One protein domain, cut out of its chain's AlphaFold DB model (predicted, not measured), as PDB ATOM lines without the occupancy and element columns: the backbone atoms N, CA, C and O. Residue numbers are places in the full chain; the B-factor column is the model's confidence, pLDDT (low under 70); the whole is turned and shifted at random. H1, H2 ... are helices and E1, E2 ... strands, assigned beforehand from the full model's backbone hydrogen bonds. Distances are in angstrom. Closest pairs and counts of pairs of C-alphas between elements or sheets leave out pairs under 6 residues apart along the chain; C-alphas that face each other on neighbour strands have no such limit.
ATOM      1  N   ILE A   2     243.610 329.411 307.317       89.06
ATOM      2  CA  ILE A   2     242.634 328.296 307.389       89.06
ATOM      3  C   ILE A   2     243.317 326.942 307.655       89.06
ATOM      4  O   ILE A   2     242.997 326.276 308.634       89.06
ATOM      5  N   MET A   3     244.332 326.583 306.860       90.31
ATOM      6  CA  MET A   3     245.074 325.324 307.043       90.31
ATOM      7  C   MET A   3     245.813 325.240 308.385       90.31
ATOM      8  O   MET A   3     245.892 324.170 308.970       90.31
ATOM      9  N   GLN A   4     246.308 326.363 308.916       90.69
ATOM     10  CA  GLN A   4     246.968 326.404 310.230       90.69
ATOM     11  C   GLN A   4     245.972 326.174 311.373       90.69
ATOM     12  O   GLN A   4     246.296 325.508 312.358       90.69
ATOM     13  N   ARG A   5     244.750 326.704 311.239       91.12
ATOM     14  CA  ARG A   5     243.664 326.479 312.196       91.12
ATOM     15  C   ARG A   5     243.231 325.011 312.195       91.12
ATOM     16  O   ARG A   5     243.105 324.424 313.266       91.12
ATOM     17  N   LEU A   6     243.106 324.406 311.011       90.81
ATOM     18  CA  LEU A   6     242.840 322.970 310.871       90.81
ATOM     19  C   LEU A   6     243.966 322.122 311.476       90.81
ATOM     20  O   LEU A   6     243.686 321.236 312.274       90.81
ATOM     21  N   GLU A   7     245.227 322.433 311.174       90.81
ATOM     22  CA  GLU A   7     246.385 321.740 311.756       90.81
ATOM     23  C   GLU A   7     246.375 321.825 313.292       90.81
ATOM     24  O   GLU A   7     246.569 320.825 313.976       90.81
ATOM     25  N   SER A   8     246.058 322.996 313.851       91.06
ATOM     26  CA  SER A   8     245.960 323.191 315.304       91.06
ATOM     27  C   SER A   8     244.841 322.362 315.939       91.06
ATOM     28  O   SER A   8     245.009 321.856 317.048       91.06
ATOM     29  N   LEU A   9     243.701 322.214 315.257       89.81
ATOM     30  CA  LEU A   9     242.615 321.339 315.703       89.81
ATOM     31  C   LEU A   9     243.048 319.870 315.660       89.81
ATOM     32  O   LEU A   9     242.853 319.150 316.634       89.81
ATOM     33  N   LEU A  10     243.687 319.439 314.573       89.00
ATOM     34  CA  LEU A  10     244.168 318.065 314.423       89.00
ATOM     35  C   LEU A  10     245.203 317.700 315.494       89.00
ATOM     36  O   LEU A  10     245.142 316.605 316.052       89.00
ATOM     37  N   ILE A  11     246.095 318.632 315.841       88.81
ATOM     38  CA  ILE A  11     247.072 318.449 316.924       88.81
ATOM     39  C   ILE A  11     246.372 318.243 318.274       88.81
ATOM     40  O   ILE A  11     246.809 317.393 319.050       88.81
ATOM     41  N   LYS A  12     245.276 318.966 318.551       87.69
ATOM     42  CA  LYS A  12     244.481 318.780 319.782       87.69
ATOM     43  C   LYS A  12     243.836 317.395 319.853       87.69
ATOM     44  O   LYS A  12     243.807 316.805 320.924       87.69
ATOM     45  N   GLU A  13     243.416 316.854 318.713       84.75
ATOM     46  CA  GLU A  13     242.909 315.479 318.588       84.75
ATOM     47  C   GLU A  13     244.023 314.415 318.584       84.75
ATOM     48  O   GLU A  13     243.764 313.225 318.400       84.75
ATOM     49  N   GLY A  14     245.288 314.809 318.764       82.88
ATOM     50  CA  GLY A  14     246.412 313.877 318.789       82.88
ATOM     51  C   GLY A  14     246.758 313.302 317.414       82.88
ATOM     52  O   GLY A  14     247.324 312.209 317.328       82.88
ATOM     53  N   THR A  15     246.458 314.026 316.336       85.69
ATOM     54  CA  THR A  15     246.809 313.709 314.943       85.69
ATOM     55  C   THR A  15     247.430 314.941 314.259       85.69
ATOM     56  O   THR A  15     247.752 315.927 314.912       85.69
ATOM     57  N   ASN A  16     247.716 314.875 312.963       87.81
ATOM     58  CA  ASN A  16     248.141 316.017 312.153       87.81
ATOM     59  C   ASN A  16     247.711 315.815 310.695       87.81
ATOM     60  O   ASN A  16     247.341 314.704 310.297       87.81
ATOM     61  N   LEU A  17     247.754 316.878 309.888       87.31
ATOM     62  CA  LEU A  17     247.307 316.811 308.499       87.31
ATOM     63  C   LEU A  17     248.143 315.813 307.690       87.31
ATOM     64  O   LEU A  17     247.587 314.996 306.962       87.31
ATOM     65  N   ASN A  18     249.463 315.794 307.882       87.00
ATOM     66  CA  ASN A  18     250.342 314.857 307.178       87.00
ATOM     67  C   ASN A  18     249.960 313.392 307.429       87.00
ATOM     68  O   ASN A  18     249.959 312.592 306.498       87.00
ATOM     69  N   TYR A  19     249.592 313.031 308.656       85.81
ATOM     70  CA  TYR A  19     249.179 311.675 309.007       85.81
ATOM     71  C   TYR A  19     247.827 311.293 308.393       85.81
ATOM     72  O   TYR A  19     247.639 310.135 308.017       85.81
ATOM     73  N   LEU A  20     246.897 312.247 308.275       86.94
ATOM     74  CA  LEU A  20     245.621 312.027 307.589       86.94
ATOM     75  C   LEU A  20     245.801 311.862 306.078       86.94
ATOM     76  O   LEU A  20     245.122 311.041 305.468       86.94
ATOM     77  N   LEU A  21     246.713 312.628 305.478       88.94
ATOM     78  CA  LEU A  21     246.895 312.648 304.031       88.94
ATOM     79  C   LEU A  21     247.783 311.508 303.518       88.94
ATOM     80  O   LEU A  21     247.605 311.064 302.385       88.94
ATOM     81  N   SER A  22     248.740 311.023 304.308       88.00
ATOM     82  CA  SER A  22     249.812 310.155 303.803       88.00
ATOM     83  C   SER A  22     249.470 308.666 303.778       88.00
ATOM     84  O   SER A  22     248.733 308.145 304.619       88.00
ATOM     85  N   VAL A  23     250.097 307.940 302.849       85.94
ATOM     86  CA  VAL A  23     250.128 306.475 302.850       85.94
ATOM     87  C   VAL A  23     250.874 305.994 304.087       85.94
ATOM     88  O   VAL A  23     251.969 306.442 304.425       85.94
ATOM     89  N   LYS A  24     250.270 305.032 304.765       83.75
ATOM     90  CA  LYS A  24     250.758 304.490 306.022       83.75
ATOM     91  C   LYS A  24     251.624 303.255 305.742       83.75
ATOM     92  O   LYS A  24     251.074 302.174 305.576       83.75
ATOM     93  N   GLY A  25     252.955 303.396 305.756       79.62
ATOM     94  CA  GLY A  25     253.903 302.283 305.553       79.62
ATOM     95  C   GLY A  25     253.811 301.149 306.588       79.62
ATOM     96  O   GLY A  25     253.122 301.265 307.598       79.62
ATOM     97  N   SER A  26     254.500 300.030 306.378       82.88
ATOM     98  CA  SER A  26     254.550 298.953 307.379       82.88
ATOM     99  C   SER A  26     255.220 299.429 308.673       82.88
ATOM    100  O   SER A  26     256.220 300.145 308.625       82.88
ATOM    101  N   GLU A  27     254.687 299.023 309.826       88.75
ATOM    102  CA  GLU A  27     255.368 299.239 311.105       88.75
ATOM    103  C   GLU A  27     256.585 298.309 311.193       88.75
ATOM    104  O   GLU A  27     256.482 297.109 310.941       88.75
ATOM    105  N   GLN A  28     257.740 298.868 311.537       89.00
ATOM    106  CA  GLN A  28     258.982 298.133 311.763       89.00
ATOM    107  C   GLN A  28     259.391 298.271 313.224       89.00
ATOM    108  O   GLN A  28     259.178 299.319 313.833       89.00
ATOM    109  N   LEU A  29     259.979 297.221 313.801       89.31
ATOM    110  CA  LEU A  29     260.554 297.310 315.140       89.31
ATOM    111  C   LEU A  29     261.679 298.339 315.134       89.31
ATOM    112  O   LEU A  29     262.570 298.298 314.287       89.31
ATOM    113  N   TRP A  30     261.625 299.256 316.091       88.00
ATOM    114  CA  TRP A  30     262.623 300.296 316.247       88.00
ATOM    115  C   TRP A  30     263.232 300.203 317.631       88.00
ATOM    116  O   TRP A  30     262.531 300.035 318.622       88.00
ATOM    117  N   PHE A  31     264.549 300.328 317.699       84.19
ATOM    118  CA  PHE A  31     265.289 300.280 318.947       84.19
ATOM    119  C   PHE A  31     265.976 301.636 319.135       84.19
ATOM    120  O   PHE A  31     267.035 301.868 318.538       84.19
ATOM    121  N   PRO A  32     265.356 302.558 319.902       81.25
ATOM    122  CA  PRO A  32     265.943 303.861 320.167       81.25
ATOM    123  C   PRO A  32     267.343 303.681 320.740       81.25
ATOM    124  O   PRO A  32     267.509 302.986 321.739       81.25
ATOM    125  N   LEU A  33     268.333 304.311 320.101       77.44
ATOM    126  CA  LEU A  33     269.720 304.310 320.564       77.44
ATOM    127  C   LEU A  33     270.232 302.890 320.883       77.44
ATOM    128  O   LEU A  33     270.853 302.687 321.918       77.44
ATOM    129  N   HIS A  34     269.979 301.907 320.009       72.69
ATOM    130  CA  HIS A  34     270.358 300.498 320.230       72.69
ATOM    131  C   HIS A  34     271.847 300.273 320.559       72.69
ATOM    132  O   HIS A  34     272.184 299.288 321.208       72.69
ATOM    133  N   ASN A  35     272.724 301.201 320.164       75.12
ATOM    134  CA  ASN A  35     274.155 301.173 320.485       75.12
ATOM    135  C   ASN A  35     274.509 301.846 321.827       75.12
ATOM    136  O   ASN A  35     275.666 301.828 322.240       75.12
ATOM    137  N   ALA A  36     273.542 302.449 322.521       72.62
ATOM    138  CA  ALA A  36     273.728 303.095 323.814       72.62
ATOM    139  C   ALA A  36     273.229 302.182 324.945       72.62
ATOM    140  O   ALA A  36     272.032 302.060 325.205       72.62
ATOM    141  N   ILE A  37     274.178 301.592 325.674       60.09
ATOM    142  CA  ILE A  37     273.969 300.577 326.726       60.09
ATOM    143  C   ILE A  37     273.003 301.045 327.842       60.09
ATOM    144  O   ILE A  37     272.341 300.236 328.489       60.09
ATOM    145  N   PHE A  38     272.884 302.356 328.074       60.62
ATOM    146  CA  PHE A  38     272.094 302.917 329.178       60.62
ATOM    147  C   PHE A  38     270.607 303.127 328.858       60.62
ATOM    148  O   PHE A  38     269.792 303.172 329.779       60.62
ATOM    149  N   TYR A  39     270.236 303.245 327.579       58.94
ATOM    150  CA  TYR A  39     268.917 303.763 327.188       58.94
ATOM    151  C   TYR A  39     267.813 302.697 327.106       58.94
ATOM    152  O   TYR A  39     266.636 303.030 327.008       58.94
ATOM    153  N   MET A  40     268.174 301.412 327.181       61.78
ATOM    154  CA  MET A  40     267.228 300.289 327.124       61.78
ATOM    155  C   MET A  40     266.782 299.777 328.501       61.78
ATOM    156  O   MET A  40     266.125 298.739 328.582       61.78
ATOM    157  N   ARG A  41     267.117 300.471 329.599       68.56
ATOM    158  CA  ARG A  41     266.646 300.057 330.929       68.56
ATOM    159  C   ARG A  41     265.143 300.330 331.082       68.56
ATOM    160  O   ARG A  41     264.680 301.375 330.618       68.56
ATOM    161  N   PRO A  42     264.398 299.453 331.780       69.06
ATOM    162  CA  PRO A  42     262.968 299.639 332.034       69.06
ATOM    163  C   PRO A  42     262.625 301.003 332.648       69.06
ATOM    164  O   PRO A  42     261.598 301.582 332.310       69.06
ATOM    165  N   ASP A  43     263.521 301.551 333.475       74.62
ATOM    166  CA  ASP A  43     263.342 302.838 334.160       74.62
ATOM    167  C   ASP A  43     263.245 304.039 333.203       74.62
ATOM    168  O   ASP A  43     262.617 305.046 333.535       74.62
ATOM    169  N   PHE A  44     263.843 303.935 332.009       74.31
ATOM    170  CA  PHE A  44     263.839 304.985 330.982       74.31
ATOM    171  C   PHE A  44     262.806 304.738 329.875       74.31
ATOM    172  O   PHE A  44     262.660 305.566 328.969       74.31
ATOM    173  N   MET A  45     262.068 303.624 329.931       75.69
ATOM    174  CA  MET A  45     260.979 303.375 328.994       75.69
ATOM    175  C   MET A  45     259.727 304.178 329.375       75.69
ATOM    176  O   MET A  45     259.457 304.404 330.559       75.69
ATOM    177  N   PRO A  46     258.923 304.618 328.389       81.62
ATOM    178  CA  PRO A  46     257.635 305.229 328.682       81.62
ATOM    179  C   PRO A  46     256.763 304.281 329.513       81.62
ATOM    180  O   PRO A  46     256.677 303.090 329.229       81.62
ATOM    181  N   LYS A  47     256.080 304.817 330.527       82.12
ATOM    182  CA  LYS A  47     255.169 304.031 331.379       82.12
ATOM    183  C   LYS A  47     253.808 303.773 330.723       82.12
ATOM    184  O   LYS A  47     253.070 302.902 331.164       82.12
ATOM    185  N   SER A  48     253.475 304.533 329.684       85.81
ATOM    186  CA  SER A  48     252.215 304.463 328.944       85.81
ATOM    187  C   SER A  48     252.465 304.460 327.437       85.81
ATOM    188  O   SER A  48     253.569 304.762 326.977       85.81
ATOM    189  N   GLU A  49     251.428 304.123 326.665       88.44
ATOM    190  CA  GLU A  49     251.477 304.217 325.206       88.44
ATOM    191  C   GLU A  49     251.831 305.650 324.790       88.44
ATOM    192  O   GLU A  49     251.256 306.624 325.283       88.44
ATOM    193  N   LYS A  50     252.829 305.777 323.911       87.31
ATOM    194  CA  LYS A  50     253.344 307.073 323.467       87.31
ATOM    195  C   LYS A  50     253.498 307.077 321.959       87.31
ATOM    196  O   LYS A  50     254.112 306.176 321.400       87.31
ATOM    197  N   VAL A  51     252.976 308.111 321.306       87.62
ATOM    198  CA  VAL A  51     253.125 308.325 319.863       87.62
ATOM    199  C   VAL A  51     253.896 309.620 319.646       87.62
ATOM    200  O   VAL A  51     253.535 310.663 320.183       87.62
ATOM    201  N   ILE A  52     254.975 309.546 318.875       86.56
ATOM    202  CA  ILE A  52     255.831 310.674 318.513       86.56
ATOM    203  C   ILE A  52     255.816 310.780 316.993       86.56
ATOM    204  O   ILE A  52     256.180 309.834 316.303       86.56
ATOM    205  N   ARG A  53     255.415 311.935 316.463       84.75
ATOM    206  CA  ARG A  53     255.407 312.199 315.018       84.75
ATOM    207  C   ARG A  53     256.395 313.307 314.700       84.75
ATOM    208  O   ARG A  53     256.343 314.372 315.309       84.75
ATOM    209  N   LEU A  54     257.295 313.050 313.761       83.31
ATOM    210  CA  LEU A  54     258.287 314.010 313.296       83.31
ATOM    211  C   LEU A  54     257.820 314.706 312.016       83.31
ATOM    212  O   LEU A  54     257.085 314.136 311.210       83.31
ATOM    213  N   LYS A  55     258.336 315.919 311.778       75.75
ATOM    214  CA  LYS A  55     258.133 316.644 310.512       75.75
ATOM    215  C   LYS A  55     258.682 315.886 309.298       75.75
ATOM    216  O   LYS A  55     258.147 316.028 308.211       75.75
ATOM    217  N   SER A  56     259.699 315.043 309.494       77.38
ATOM    218  CA  SER A  56     260.311 314.199 308.456       77.38
ATOM    219  C   SER A  56     259.415 313.057 307.954       77.38
ATOM    220  O   SER A  56     259.860 312.242 307.149       77.38
ATOM    221  N   GLY A  57     258.171 312.960 308.439       81.06
ATOM    222  CA  GLY A  57     257.228 311.911 308.054       81.06
ATOM    223  C   GLY A  57     257.427 310.597 308.809       81.06
ATOM    224  O   GLY A  57     256.809 309.597 308.462       81.06
ATOM    225  N   TYR A  58     258.268 310.567 309.843       85.69
ATOM    226  CA  TYR A  58     258.397 309.400 310.713       85.69
ATOM    227  C   TYR A  58     257.410 309.468 311.878       85.69
ATOM    228  O   TYR A  58     257.309 310.485 312.566       85.69
ATOM    229  N   GLU A  59     256.724 308.359 312.127       87.81
ATOM    230  CA  GLU A  59     255.962 308.105 313.344       87.81
ATOM    231  C   GLU A  59     256.670 307.016 314.155       87.81
ATOM    232  O   GLU A  59     256.993 305.951 313.631       87.81
ATOM    233  N   TYR A  60     256.884 307.281 315.439       89.69
ATOM    234  CA  TYR A  60     257.369 306.321 316.419       89.69
ATOM    235  C   TYR A  60     256.274 306.063 317.442       89.69
ATOM    236  O   TYR A  60     255.728 307.004 318.021       89.69
ATOM    237  N   ARG A  61     255.964 304.796 317.695       89.62
ATOM    238  CA  ARG A  61     254.960 304.388 318.673       89.62
ATOM    239  C   ARG A  61     255.586 303.452 319.688       89.62
ATOM    240  O   ARG A  61     256.224 302.474 319.323       89.62
ATOM    241  N   PHE A  62     255.381 303.738 320.964       89.56
ATOM    242  CA  PHE A  62     255.670 302.819 322.048       89.56
ATOM    243  C   PHE A  62     254.376 302.162 322.499       89.56
ATOM    244  O   PHE A  62     253.495 302.853 323.010       89.56
ATOM    245  N   LYS A  63     254.258 300.847 322.318       88.44
ATOM    246  CA  LYS A  63     253.100 300.059 322.748       88.44
ATOM    247  C   LYS A  63     253.554 298.680 323.214       88.44
ATOM    248  O   LYS A  63     254.438 298.083 322.606       88.44
ATOM    249  N   ASN A  64     252.951 298.167 324.286       83.62
ATOM    250  CA  ASN A  64     253.246 296.836 324.836       83.62
ATOM    251  C   ASN A  64     254.747 296.603 325.111       83.62
ATOM    252  O   ASN A  64     255.284 295.538 324.808       83.62
ATOM    253  N   GLY A  65     255.445 297.618 325.631       83.69
ATOM    254  CA  GLY A  65     256.872 297.515 325.953       83.69
ATOM    255  C   GLY A  65     257.813 297.555 324.744       83.69
ATOM    256  O   GLY A  65     259.004 297.298 324.897       83.69
ATOM    257  N   ARG A  66     257.310 297.844 323.537       87.12
ATOM    258  CA  ARG A  66     258.110 297.863 322.305       87.12
ATOM    259  C   ARG A  66     257.926 299.166 321.552       87.12
ATOM    260  O   ARG A  66     256.833 299.723 321.495       87.12
ATOM    261  N   TRP A  67     259.015 299.618 320.949       90.31
ATOM    262  CA  TRP A  67     259.021 300.736 320.025       90.31
ATOM    263  C   TRP A  67     258.852 300.223 318.593       90.31
ATOM    264  O   TRP A  67     259.539 299.296 318.159       90.31
ATOM    265  N   THR A  68     257.943 300.838 317.850       91.69
ATOM    266  CA  THR A  68     257.811 300.669 316.406       91.69
ATOM    267  C   THR A  68     258.040 302.003 315.717       91.69
ATOM    268  O   THR A  68     257.699 303.062 316.244       91.69
ATOM    269  N   SER A  69     258.658 301.960 314.543       91.12
ATOM    270  CA  SER A  69     258.790 303.093 313.639       91.12
ATOM    271  C   SER A  69     258.028 302.818 312.361       91.12
ATOM    272  O   SER A  69     258.015 301.696 311.851       91.12
ATOM    273  N   LYS A  70     257.449 303.866 311.804       90.06
ATOM    274  CA  LYS A  70     256.752 303.828 310.533       90.06
ATOM    275  C   LYS A  70     257.070 305.091 309.765       90.06
ATOM    276  O   LYS A  70     257.000 306.191 310.307       90.06
ATOM    277  N   ARG A  71     257.396 304.926 308.488       88.19
ATOM    278  CA  ARG A  71     257.543 306.046 307.565       88.19
ATOM    279  C   ARG A  71     256.207 306.294 306.875       88.19
ATOM    280  O   ARG A  71     255.607 305.373 306.313       88.19
ATOM    281  N   LEU A  72     255.735 307.529 306.947       86.12
ATOM    282  CA  LEU A  72     254.646 308.021 306.118       86.12
ATOM    283  C   LEU A  72     255.182 308.175 304.692       86.12
ATOM    284  O   LEU A  72     256.241 308.766 304.474       86.12
ATOM    285  N   GLY A  73     254.491 307.552 303.742       82.69
ATOM    286  CA  GLY A  73     254.773 307.677 302.317       82.69
ATOM    287  C   GLY A  73     254.206 308.976 301.746       82.69
ATOM    288  O   GLY A  73     253.874 309.901 302.482       82.69
ATOM    289  N   GLY A  74     254.061 309.029 300.420       85.06
ATOM    290  CA  GLY A  74     253.386 310.142 299.748       85.06
ATOM    291  C   GLY A  74     251.895 310.241 300.094       85.06
ATOM    292  O   GLY A  74     251.368 309.473 300.899       85.06
ATOM    293  N   ILE A  75     251.193 311.175 299.454       85.75
ATOM    294  CA  ILE A  75     249.757 311.389 299.668       85.75
ATOM    295  C   ILE A  75     248.970 310.150 299.203       85.75
ATOM    296  O   ILE A  75     249.081 309.723 298.053       85.75
ATOM    297  N   SER A  76     248.174 309.582 300.108       88.69
ATOM    298  CA  SER A  76     247.270 308.456 299.853       88.69
ATOM    299  C   SER A  76     246.117 308.840 298.922       88.69
ATOM    300  O   SER A  76     245.818 310.021 298.768       88.69
ATOM    301  N   GLY A  77     245.446 307.860 298.306       86.94
ATOM    302  CA  GLY A  77     244.259 308.115 297.474       86.94
ATOM    303  C   GLY A  77     243.170 308.876 298.239       86.94
ATOM    304  O   GLY A  77     242.761 309.956 297.815       86.94
ATOM    305  N   ASP A  78     242.809 308.376 299.421       86.25
ATOM    306  CA  ASP A  78     241.867 309.023 300.343       86.25
ATOM    307  C   ASP A  78     242.366 310.408 300.787       86.25
ATOM    308  O   ASP A  78     241.591 311.357 300.886       86.25
ATOM    309  N   GLY A  79     243.676 310.558 300.995       88.50
ATOM    310  CA  GLY A  79     244.307 311.840 301.298       88.50
ATOM    311  C   GLY A  79     244.178 312.852 300.161       88.50
ATOM    312  O   GLY A  79     243.832 314.005 300.407       88.50
ATOM    313  N   LYS A  80     244.390 312.434 298.905       90.31
ATOM    314  CA  LYS A  80     244.183 313.289 297.725       90.31
ATOM    315  C   LYS A  80     242.726 313.725 297.637       90.31
ATOM    316  O   LYS A  80     242.465 314.911 297.470       90.31
ATOM    317  N   GLN A  81     241.787 312.795 297.816       91.50
ATOM    318  CA  GLN A  81     240.352 313.090 297.812       91.50
ATOM    319  C   GLN A  81     239.962 314.070 298.922       91.50
ATOM    320  O   GLN A  81     239.256 315.045 298.658       91.50
ATOM    321  N   LEU A  82     240.469 313.865 300.141       91.06
ATOM    322  CA  LEU A  82     240.253 314.770 301.267       91.06
ATOM    323  C   LEU A  82     240.807 316.166 300.972       91.06
ATOM    324  O   LEU A  82     240.115 317.157 301.189       91.06
ATOM    325  N   LEU A  83     242.032 316.254 300.452       91.62
ATOM    326  CA  LEU A  83     242.669 317.526 300.126       91.62
ATOM    327  C   LEU A  83     241.904 318.266 299.020       91.62
ATOM    328  O   LEU A  83     241.591 319.448 299.167       91.62
ATOM    329  N   SER A  84     241.535 317.558 297.948       91.75
ATOM    330  CA  SER A  84     240.689 318.097 296.880       91.75
ATOM    331  C   SER A  84     239.349 318.589 297.418       91.75
ATOM    332  O   SER A  84     238.883 319.655 297.018       91.75
ATOM    333  N   TYR A  85     238.734 317.845 298.338       92.94
ATOM    334  CA  TYR A  85     237.497 318.267 298.973       92.94
ATOM    335  C   TYR A  85     237.686 319.532 299.818       92.94
ATOM    336  O   TYR A  85     236.900 320.464 299.666       92.94
ATOM    337  N   ILE A  86     238.721 319.598 300.666       92.56
ATOM    338  CA  ILE A  86     238.999 320.767 301.517       92.56
ATOM    339  C   ILE A  86     239.109 322.023 300.648       92.56
ATOM    340  O   ILE A  86     238.403 322.998 300.899       92.56
ATOM    341  N   PHE A  87     239.915 321.983 299.582       93.00
ATOM    342  CA  PHE A  87     240.076 323.129 298.686       93.00
ATOM    343  C   PHE A  87     238.786 323.487 297.944       93.00
ATOM    344  O   PHE A  87     238.395 324.654 297.934       93.00
ATOM    345  N   LYS A  88     238.066 322.499 297.392       93.81
ATOM    346  CA  LYS A  88     236.774 322.748 296.730       93.81
ATOM    347  C   LYS A  88     235.742 323.339 297.690       93.81
ATOM    348  O   LYS A  88     234.984 324.225 297.300       93.81
ATOM    349  N   ARG A  89     235.705 322.880 298.944       93.25
ATOM    350  CA  ARG A  89     234.783 323.373 299.976       93.25
ATOM    351  C   ARG A  89     235.116 324.803 300.379       93.25
ATOM    352  O   ARG A  89     234.209 325.630 300.469       93.25
ATOM    353  N   MET A  90     236.401 325.099 300.574       94.00
ATOM    354  CA  MET A  90     236.879 326.457 300.830       94.00
ATOM    355  C   MET A  90     236.455 327.405 299.706       94.00
ATOM    356  O   MET A  90     235.789 328.406 299.966       94.00
ATOM    357  N   GLU A  91     236.761 327.045 298.461       94.19
ATOM    358  CA  GLU A  91     236.434 327.845 297.280       94.19
ATOM    359  C   GLU A  91     234.918 328.027 297.112       94.19
ATOM    360  O   GLU A  91     234.433 329.134 296.881       94.19
ATOM    361  N   GLN A  92     234.129 326.966 297.315       94.31
ATOM    362  CA  GLN A  92     232.668 327.040 297.292       94.31
ATOM    363  C   GLN A  92     232.131 328.078 298.289       94.31
ATOM    364  O   GLN A  92     231.217 328.839 297.957       94.31
ATOM    365  N   LEU A  93     232.650 328.097 299.518       92.62
ATOM    366  CA  LEU A  93     232.207 329.032 300.551       92.62
ATOM    367  C   LEU A  93     232.655 330.466 300.268       92.62
ATOM    368  O   LEU A  93     231.861 331.389 300.452       92.62
ATOM    369  N   LEU A  94     233.882 330.651 299.778       92.25
ATOM    370  CA  LEU A  94     234.397 331.963 299.392       92.25
ATOM    371  C   LEU A  94     233.596 332.555 298.227       92.25
ATOM    372  O   LEU A  94     233.136 333.692 298.330       92.25
ATOM    373  N   ARG A  95     233.313 331.771 297.177       94.12
ATOM    374  CA  ARG A  95     232.469 332.200 296.046       94.12
ATOM    375  C   ARG A  95     231.061 332.585 296.479       94.12
ATOM    376  O   ARG A  95     230.533 333.591 296.008       94.12
ATOM    377  N   LYS A  96     230.457 331.817 297.394       92.31
ATOM    378  CA  LYS A  96     229.142 332.147 297.973       92.31
ATOM    379  C   LYS A  96     229.187 333.470 298.735       92.31
ATOM    380  O   LYS A  96     228.310 334.305 298.535       92.31
ATOM    381  N   ALA A  97     230.200 333.669 299.574       90.62
ATOM    382  CA  ALA A  97     230.347 334.893 300.354       90.62
ATOM    383  C   ALA A  97     230.602 336.118 299.455       90.62
ATOM    384  O   ALA A  97     230.011 337.175 299.665       90.62
ATOM    385  N   ALA A  98     231.425 335.966 298.414       90.50
ATOM    386  CA  ALA A  98     231.755 337.009 297.444       90.50
ATOM    387  C   ALA A  98     230.692 337.233 296.350       90.50
ATOM    388  O   ALA A  98     230.867 338.133 295.536       90.50
ATOM    389  N   LYS A  99     229.602 336.452 296.321       91.19
ATOM    390  CA  LYS A  99     228.577 336.475 295.256       91.19
ATOM    391  C   LYS A  99     229.169 336.303 293.846       91.19
ATOM    392  O   LYS A  99     228.739 336.949 292.895       91.19
ATOM    393  N   PHE A 100     230.156 335.420 293.710       93.06
ATOM    394  CA  PHE A 100     230.823 335.161 292.435       93.06
ATOM    395  C   PHE A 100     229.868 334.526 291.408       93.06
ATOM    396  O   PHE A 100     229.008 333.717 291.768       93.06
ATOM    397  N   LYS A 101     230.041 334.863 290.122       91.12
ATOM    398  CA  LYS A 101     229.158 334.440 289.017       91.12
ATOM    399  C   LYS A 101     229.052 332.915 288.895       91.12
ATOM    400  O   LYS A 101     227.953 332.377 288.763       91.12
ATOM    401  N   TYR A 102     230.183 332.213 288.956       91.25
ATOM    402  CA  TYR A 102     230.235 330.763 288.754       91.25
ATOM    403  C   TYR A 102     230.149 330.002 290.075       91.25
ATOM    404  O   TYR A 102     230.989 330.161 290.960       91.25
ATOM    405  N   LYS A 103     229.159 329.119 290.206       89.69
ATOM    406  CA  LYS A 103     228.964 328.317 291.419       89.69
ATOM    407  C   LYS A 103     229.842 327.069 291.388       89.69
ATOM    408  O   LYS A 103     229.940 326.401 290.368       89.69
ATOM    409  N   LEU A 104     230.432 326.742 292.533       91.75
ATOM    410  CA  LEU A 104     231.138 325.484 292.760       91.75
ATOM    411  C   LEU A 104     230.368 324.651 293.788       91.75
ATOM    412  O   LEU A 104     229.792 325.204 294.735       91.75
ATOM    413  N   ASN A 105     230.373 323.330 293.622       87.81
ATOM    414  CA  ASN A 105     229.895 322.407 294.640       87.81
ATOM    415  C   ASN A 105     231.016 321.469 295.086       87.81
ATOM    416  O   ASN A 105     231.690 320.866 294.254       87.81
ATOM    417  N   ALA A 106     231.217 321.367 296.397       87.75
ATOM    418  CA  ALA A 106     232.061 320.343 296.982       87.75
ATOM    419  C   ALA A 106     231.184 319.132 297.309       87.75
ATOM    420  O   ALA A 106     230.287 319.225 298.145       87.75
ATOM    421  N   ASP A 107     231.431 318.017 296.625       84.94
ATOM    422  CA  ASP A 107     230.699 316.776 296.851       84.94
ATOM    423  C   ASP A 107     231.404 315.924 297.910       84.94
ATOM    424  O   ASP A 107     232.464 315.346 297.672       84.94
ATOM    425  N   ASP A 108     230.767 315.781 299.069       83.06
ATOM    426  CA  ASP A 108     231.263 314.970 300.185       83.06
ATOM    427  C   ASP A 108     231.327 313.460 299.888       83.06
ATOM    428  O   ASP A 108     231.890 312.704 300.677       83.06
ATOM    429  N   ARG A 109     230.707 312.995 298.792       83.81
ATOM    430  CA  ARG A 109     230.590 311.561 298.451       83.81
ATOM    431  C   ARG A 109     231.938 310.907 298.173       83.81
ATOM    432  O   ARG A 109     232.078 309.704 298.339       83.81
ATOM    433  N   TYR A 110     232.906 311.705 297.741       79.25
ATOM    434  CA  TYR A 110     234.254 311.246 297.430       79.25
ATOM    435  C   TYR A 110     235.149 311.168 298.670       79.25
ATOM    436  O   TYR A 110     236.314 310.820 298.541       79.25
ATOM    437  N   ILE A 111     234.636 311.504 299.858       88.19
ATOM    438  CA  ILE A 111     235.379 311.386 301.110       88.19
ATOM    439  C   ILE A 111     234.929 310.131 301.846       88.19
ATOM    440  O   ILE A 111     233.741 309.929 302.102       88.19
ATOM    441  N   ASN A 112     235.897 309.342 302.295       88.50
ATOM    442  CA  ASN A 112     235.649 308.239 303.207       88.50
ATOM    443  C   ASN A 112     235.385 308.755 304.639       88.50
ATOM    444  O   ASN A 112     236.312 308.931 305.435       88.50
ATOM    445  N   LYS A 113     234.114 309.036 304.958       88.88
ATOM    446  CA  LYS A 113     233.695 309.565 306.271       88.88
ATOM    447  C   LYS A 113     233.961 308.579 307.410       88.88
ATOM    448  O   LYS A 113     234.498 308.990 308.431       88.88
ATOM    449  N   ASP A 114     233.729 307.286 307.188       88.44
ATOM    450  CA  ASP A 114     233.986 306.242 308.190       88.44
ATOM    451  C   ASP A 114     235.473 306.143 308.559       88.44
ATOM    452  O   ASP A 114     235.834 305.937 309.720       88.44
ATOM    453  N   ALA A 115     236.365 306.284 307.572       86.06
ATOM    454  CA  ALA A 115     237.800 306.324 307.827       86.06
ATOM    455  C   ALA A 115     238.192 307.568 308.636       86.06
ATOM    456  O   ALA A 115     239.006 307.463 309.554       86.06
ATOM    457  N   LEU A 116     237.598 308.726 308.335       87.31
ATOM    458  CA  LEU A 116     237.828 309.953 309.097       87.31
ATOM    459  C   LEU A 116     237.306 309.856 310.530       87.31
ATOM    460  O   LEU A 116     238.024 310.254 311.439       87.31
ATOM    461  N   ASP A 117     236.125 309.283 310.748       90.62
ATOM    462  CA  ASP A 117     235.552 309.104 312.087       90.62
ATOM    463  C   ASP A 117     236.430 308.189 312.955       90.62
ATOM    464  O   ASP A 117     236.678 308.477 314.124       90.62
ATOM    465  N   LYS A 118     237.005 307.132 312.364       88.50
ATOM    466  CA  LYS A 118     237.985 306.268 313.048       88.50
ATOM    467  C   LYS A 118     239.293 306.988 313.378       88.50
ATOM    468  O   LYS A 118     239.956 306.636 314.351       88.50
ATOM    469  N   LEU A 119     239.703 307.943 312.544       85.38
ATOM    470  CA  LEU A 119     240.938 308.709 312.732       85.38
ATOM    471  C   LEU A 119     240.762 309.915 313.659       85.38
ATOM    472  O   LEU A 119     241.750 310.384 314.219       85.38
ATOM    473  N   LEU A 120     239.529 310.397 313.811       87.94
ATOM    474  CA  LEU A 120     239.145 311.564 314.596       87.94
ATOM    475  C   LEU A 120     238.040 311.178 315.589       87.94
ATOM    476  O   LEU A 120     236.904 311.616 315.431       87.94
ATOM    477  N   PRO A 121     238.332 310.370 316.620       82.69
ATOM    478  CA  PRO A 121     237.302 309.854 317.516       82.69
ATOM    479  C   PRO A 121     236.588 310.935 318.350       82.69
ATOM    480  O   PRO A 121     235.464 310.698 318.782       82.69
ATOM    481  N   GLY A 122     237.203 312.102 318.596       85.50
ATOM    482  CA  GLY A 122     236.575 313.183 319.364       85.50
ATOM    483  C   GLY A 122     235.661 314.082 318.527       85.50
ATOM    484  O   GLY A 122     234.565 314.436 318.955       85.50
ATOM    485  N   ILE A 123     236.104 314.449 317.324       88.06
ATOM    486  CA  ILE A 123     235.437 315.452 316.474       88.06
ATOM    487  C   ILE A 123     234.673 314.816 315.304       88.06
ATOM    488  O   ILE A 123     233.655 315.351 314.850       88.06
ATOM    489  N   GLY A 124     235.166 313.687 314.805       89.88
ATOM    490  CA  GLY A 124     234.675 313.023 313.608       89.88
ATOM    491  C   GLY A 124     234.851 313.840 312.326       89.88
ATOM    492  O   GLY A 124     235.338 314.975 312.297       89.88
ATOM    493  N   SER A 125     234.390 313.250 311.234       89.69
ATOM    494  CA  SER A 125     234.277 313.855 309.913       89.69
ATOM    495  C   SER A 125     233.377 315.093 309.950       89.69
ATOM    496  O   SER A 125     233.770 316.152 309.467       89.69
ATOM    497  N   ALA A 126     232.209 315.014 310.591       90.19
ATOM    498  CA  ALA A 126     231.266 316.128 310.683       90.19
ATOM    499  C   ALA A 126     231.862 317.351 311.398       90.19
ATOM    500  O   ALA A 126     231.673 318.487 310.955       90.19
ATOM    501  N   GLY A 127     232.606 317.136 312.485       90.12
ATOM    502  CA  GLY A 127     233.247 318.229 313.201       90.12
ATOM    503  C   GLY A 127     234.419 318.838 312.425       90.12
ATOM    504  O   GLY A 127     234.560 320.060 312.433       90.12
ATOM    505  N   LEU A 128     235.185 318.030 311.675       90.56
ATOM    506  CA  LEU A 128     236.218 318.532 310.761       90.56
ATOM    507  C   LEU A 128     235.600 319.436 309.685       90.56
ATOM    508  O   LEU A 128     236.080 320.544 309.456       90.56
ATOM    509  N   LEU A 129     234.503 318.993 309.064       91.31
ATOM    510  CA  LEU A 129     233.770 319.772 308.061       91.31
ATOM    511  C   LEU A 129     233.249 321.094 308.629       91.31
ATOM    512  O   LEU A 129     233.397 322.146 308.006       91.31
ATOM    513  N   ARG A 130     232.686 321.054 309.840       93.06
ATOM    514  CA  ARG A 130     232.223 322.256 310.535       93.06
ATOM    515  C   ARG A 130     233.367 323.230 310.808       93.06
ATOM    516  O   ARG A 130     233.169 324.437 310.669       93.06
ATOM    517  N   GLU A 131     234.542 322.729 311.178       92.75
ATOM    518  CA  GLU A 131     235.705 323.583 311.407       92.75
ATOM    519  C   GLU A 131     236.196 324.233 310.113       92.75
ATOM    520  O   GLU A 131     236.499 325.425 310.123       92.75
ATOM    521  N   ILE A 132     236.226 323.498 308.996       92.44
ATOM    522  CA  ILE A 132     236.562 324.063 307.679       92.44
ATOM    523  C   ILE A 132     235.620 325.231 307.370       92.44
ATOM    524  O   ILE A 132     236.075 326.338 307.070       92.44
ATOM    525  N   ASP A 133     234.312 325.014 307.514       93.56
ATOM    526  CA  ASP A 133     233.303 326.041 307.261       93.56
ATOM    527  C   ASP A 133     233.485 327.267 308.179       93.56
ATOM    528  O   ASP A 133     233.371 328.411 307.728       93.56
ATOM    529  N   ALA A 134     233.783 327.050 309.463       93.75
ATOM    530  CA  ALA A 134     234.012 328.118 310.434       93.75
ATOM    531  C   ALA A 134     235.293 328.914 310.137       93.75
ATOM    532  O   ALA A 134     235.273 330.146 310.166       93.75
ATOM    533  N   ALA A 135     236.385 328.224 309.807       93.69
ATOM    534  CA  ALA A 135     237.671 328.831 309.492       93.69
ATOM    535  C   ALA A 135     237.603 329.686 308.218       93.69
ATOM    536  O   ALA A 135     238.194 330.767 308.173       93.69
ATOM    537  N   VAL A 136     236.856 329.245 307.199       93.56
ATOM    538  CA  VAL A 136     236.642 330.019 305.964       93.56
ATOM    539  C   VAL A 136     235.812 331.270 306.232       93.56
ATOM    540  O   VAL A 136     236.177 332.353 305.777       93.56
ATOM    541  N   LYS A 137     234.716 331.148 306.994       91.56
ATOM    542  CA  LYS A 137     233.879 332.301 307.366       91.56
ATOM    543  C   LYS A 137     234.678 333.346 308.136       91.56
ATOM    544  O   LYS A 137     234.613 334.525 307.804       91.56
ATOM    545  N   GLU A 138     235.443 332.917 309.136       91.75
ATOM    546  CA  GLU A 138     236.298 333.814 309.911       91.75
ATOM    547  C   GLU A 138     237.348 334.489 309.027       91.75
ATOM    548  O   GLU A 138     237.509 335.705 309.099       91.75
ATOM    549  N   PHE A 139     238.025 333.726 308.164       91.75
ATOM    550  CA  PHE A 139     238.997 334.276 307.223       91.75
ATOM    551  C   PHE A 139     238.366 335.345 306.325       91.75
ATOM    552  O   PHE A 139     238.924 336.431 306.187       91.75
ATOM    553  N   TYR A 140     237.181 335.075 305.774       91.00
ATOM    554  CA  TYR A 140     236.474 336.025 304.924       91.00
ATOM    555  C   TYR A 140     236.115 337.315 305.671       91.00
ATOM    556  O   TYR A 140     236.392 338.407 305.180       91.00
ATOM    557  N   ILE A 141     235.555 337.203 306.881       89.75
ATOM    558  CA  ILE A 141     235.244 338.373 307.712       89.75
ATOM    559  C   ILE A 141     236.530 339.148 308.010       89.75
ATOM    560  O   ILE A 141     236.565 340.355 307.804       89.75
ATOM    561  N   ASN A 142     237.597 338.468 308.440       88.75
ATOM    562  CA  ASN A 142     238.872 339.103 308.771       88.75
ATOM    563  C   ASN A 142     239.520 339.789 307.563       88.75
ATOM    564  O   ASN A 142     240.081 340.863 307.730       88.75
ATOM    565  N   SER A 143     239.386 339.230 306.357       85.62
ATOM    566  CA  SER A 143     239.885 339.854 305.123       85.62
ATOM    567  C   SER A 143     239.142 341.141 304.744       85.62
ATOM    568  O   SER A 143     239.695 341.989 304.054       85.62
ATOM    569  N   LYS A 144     237.897 341.301 305.214       84.62
ATOM    570  CA  LYS A 144     237.052 342.479 304.976       84.62
ATOM    571  C   LYS A 144     237.008 343.457 306.145       84.62
ATOM    572  O   LYS A 144     236.352 344.490 306.043       84.62
ATOM    573  N   LYS A 145     237.649 343.133 307.269       83.31
ATOM    574  CA  LYS A 145     237.757 344.065 308.390       83.31
ATOM    575  C   LYS A 145     238.683 345.201 307.974       83.31
ATOM    576  O   LYS A 145     239.862 344.975 307.723       83.31
TER     577      LYS A 145
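What this domain is: This is residues 2 to 145 of the 300 residues of an uncharacterized protein of Papillibacter sp (UniProt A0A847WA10). The model is long and in two parts: a curled four-stranded sheet at one end, and at the other a group of helices in which H1 and H3 pack on H5 at crossed angles and H4 packs across the beginning of H5. H2 sits between the two parts, and residues 33 to 38 stick out beyond the sheet. The printed part has 144 residues, with named elements in the order H1 H2 E1 E2 E3 E4 H3 H4 H5; the class is mixed, helices and strands. The sheet runs E1 E4 E3 E2, all antiparallel; the whole is loose, with a radius of gyration of the C-alphas of 19.3 A and spans of 67 by 32 by 24 A.

Where its parts are: The strands are E1, residues 22 to 24, E2, 50 to 53, E3, 58 to 63, 16.1 A long, and E4, 66 to 75, 27.7 A. The helices are H1, residues 2 to 12, 15.7 A, H2, 17 to 21, H3, 77 to 98, 31.5 A, H4, 113 to 119, and H5, 124 to 144, 30.8 A. C-alpha 2 is at (242.634, 328.296, 307.389) and C-alpha 144 at (237.052, 342.479, 304.976).

How they stand to each other: E2, E3 and E4 form a meander, each strand the antiparallel neighbour of the one before; with E1 beside E4 they form a Greek key. N 52 and O 60 are 2.8 A apart, N 61 and O 68 2.8 A, and N 23 and O 74 2.8 A, within hydrogen-bond range. H2 stands at the sheet's level, and H3 only grazes the sheet with residues 77 to 83. H3 touches H5 at a steep tilt of 38 degrees, the same way, closest at the C-alphas of Met 90 and Val 136, 6.3 A. H1 touches H5 at 39 degrees, steep, opposite ways, closest at the C-alphas of Ile 2 and Ala 135, 5.4 A. H4 touches residues 124 to 125 of H5, about perpendicular at 86 degrees; the closest C-alphas, of Asp 117 and Gly 124, are 4.3 A apart. In H1 to H5 every O i to N i+4 pair is within hydrogen-bond range.

The domain as a whole: The C-alphas farthest apart, of Ile 37 and Lys 101, are 67.7 A apart. The printed part has no cut; the links E1 to E2 and H3 to H4 are long. Residues 37 to 42 are under pLDDT 70.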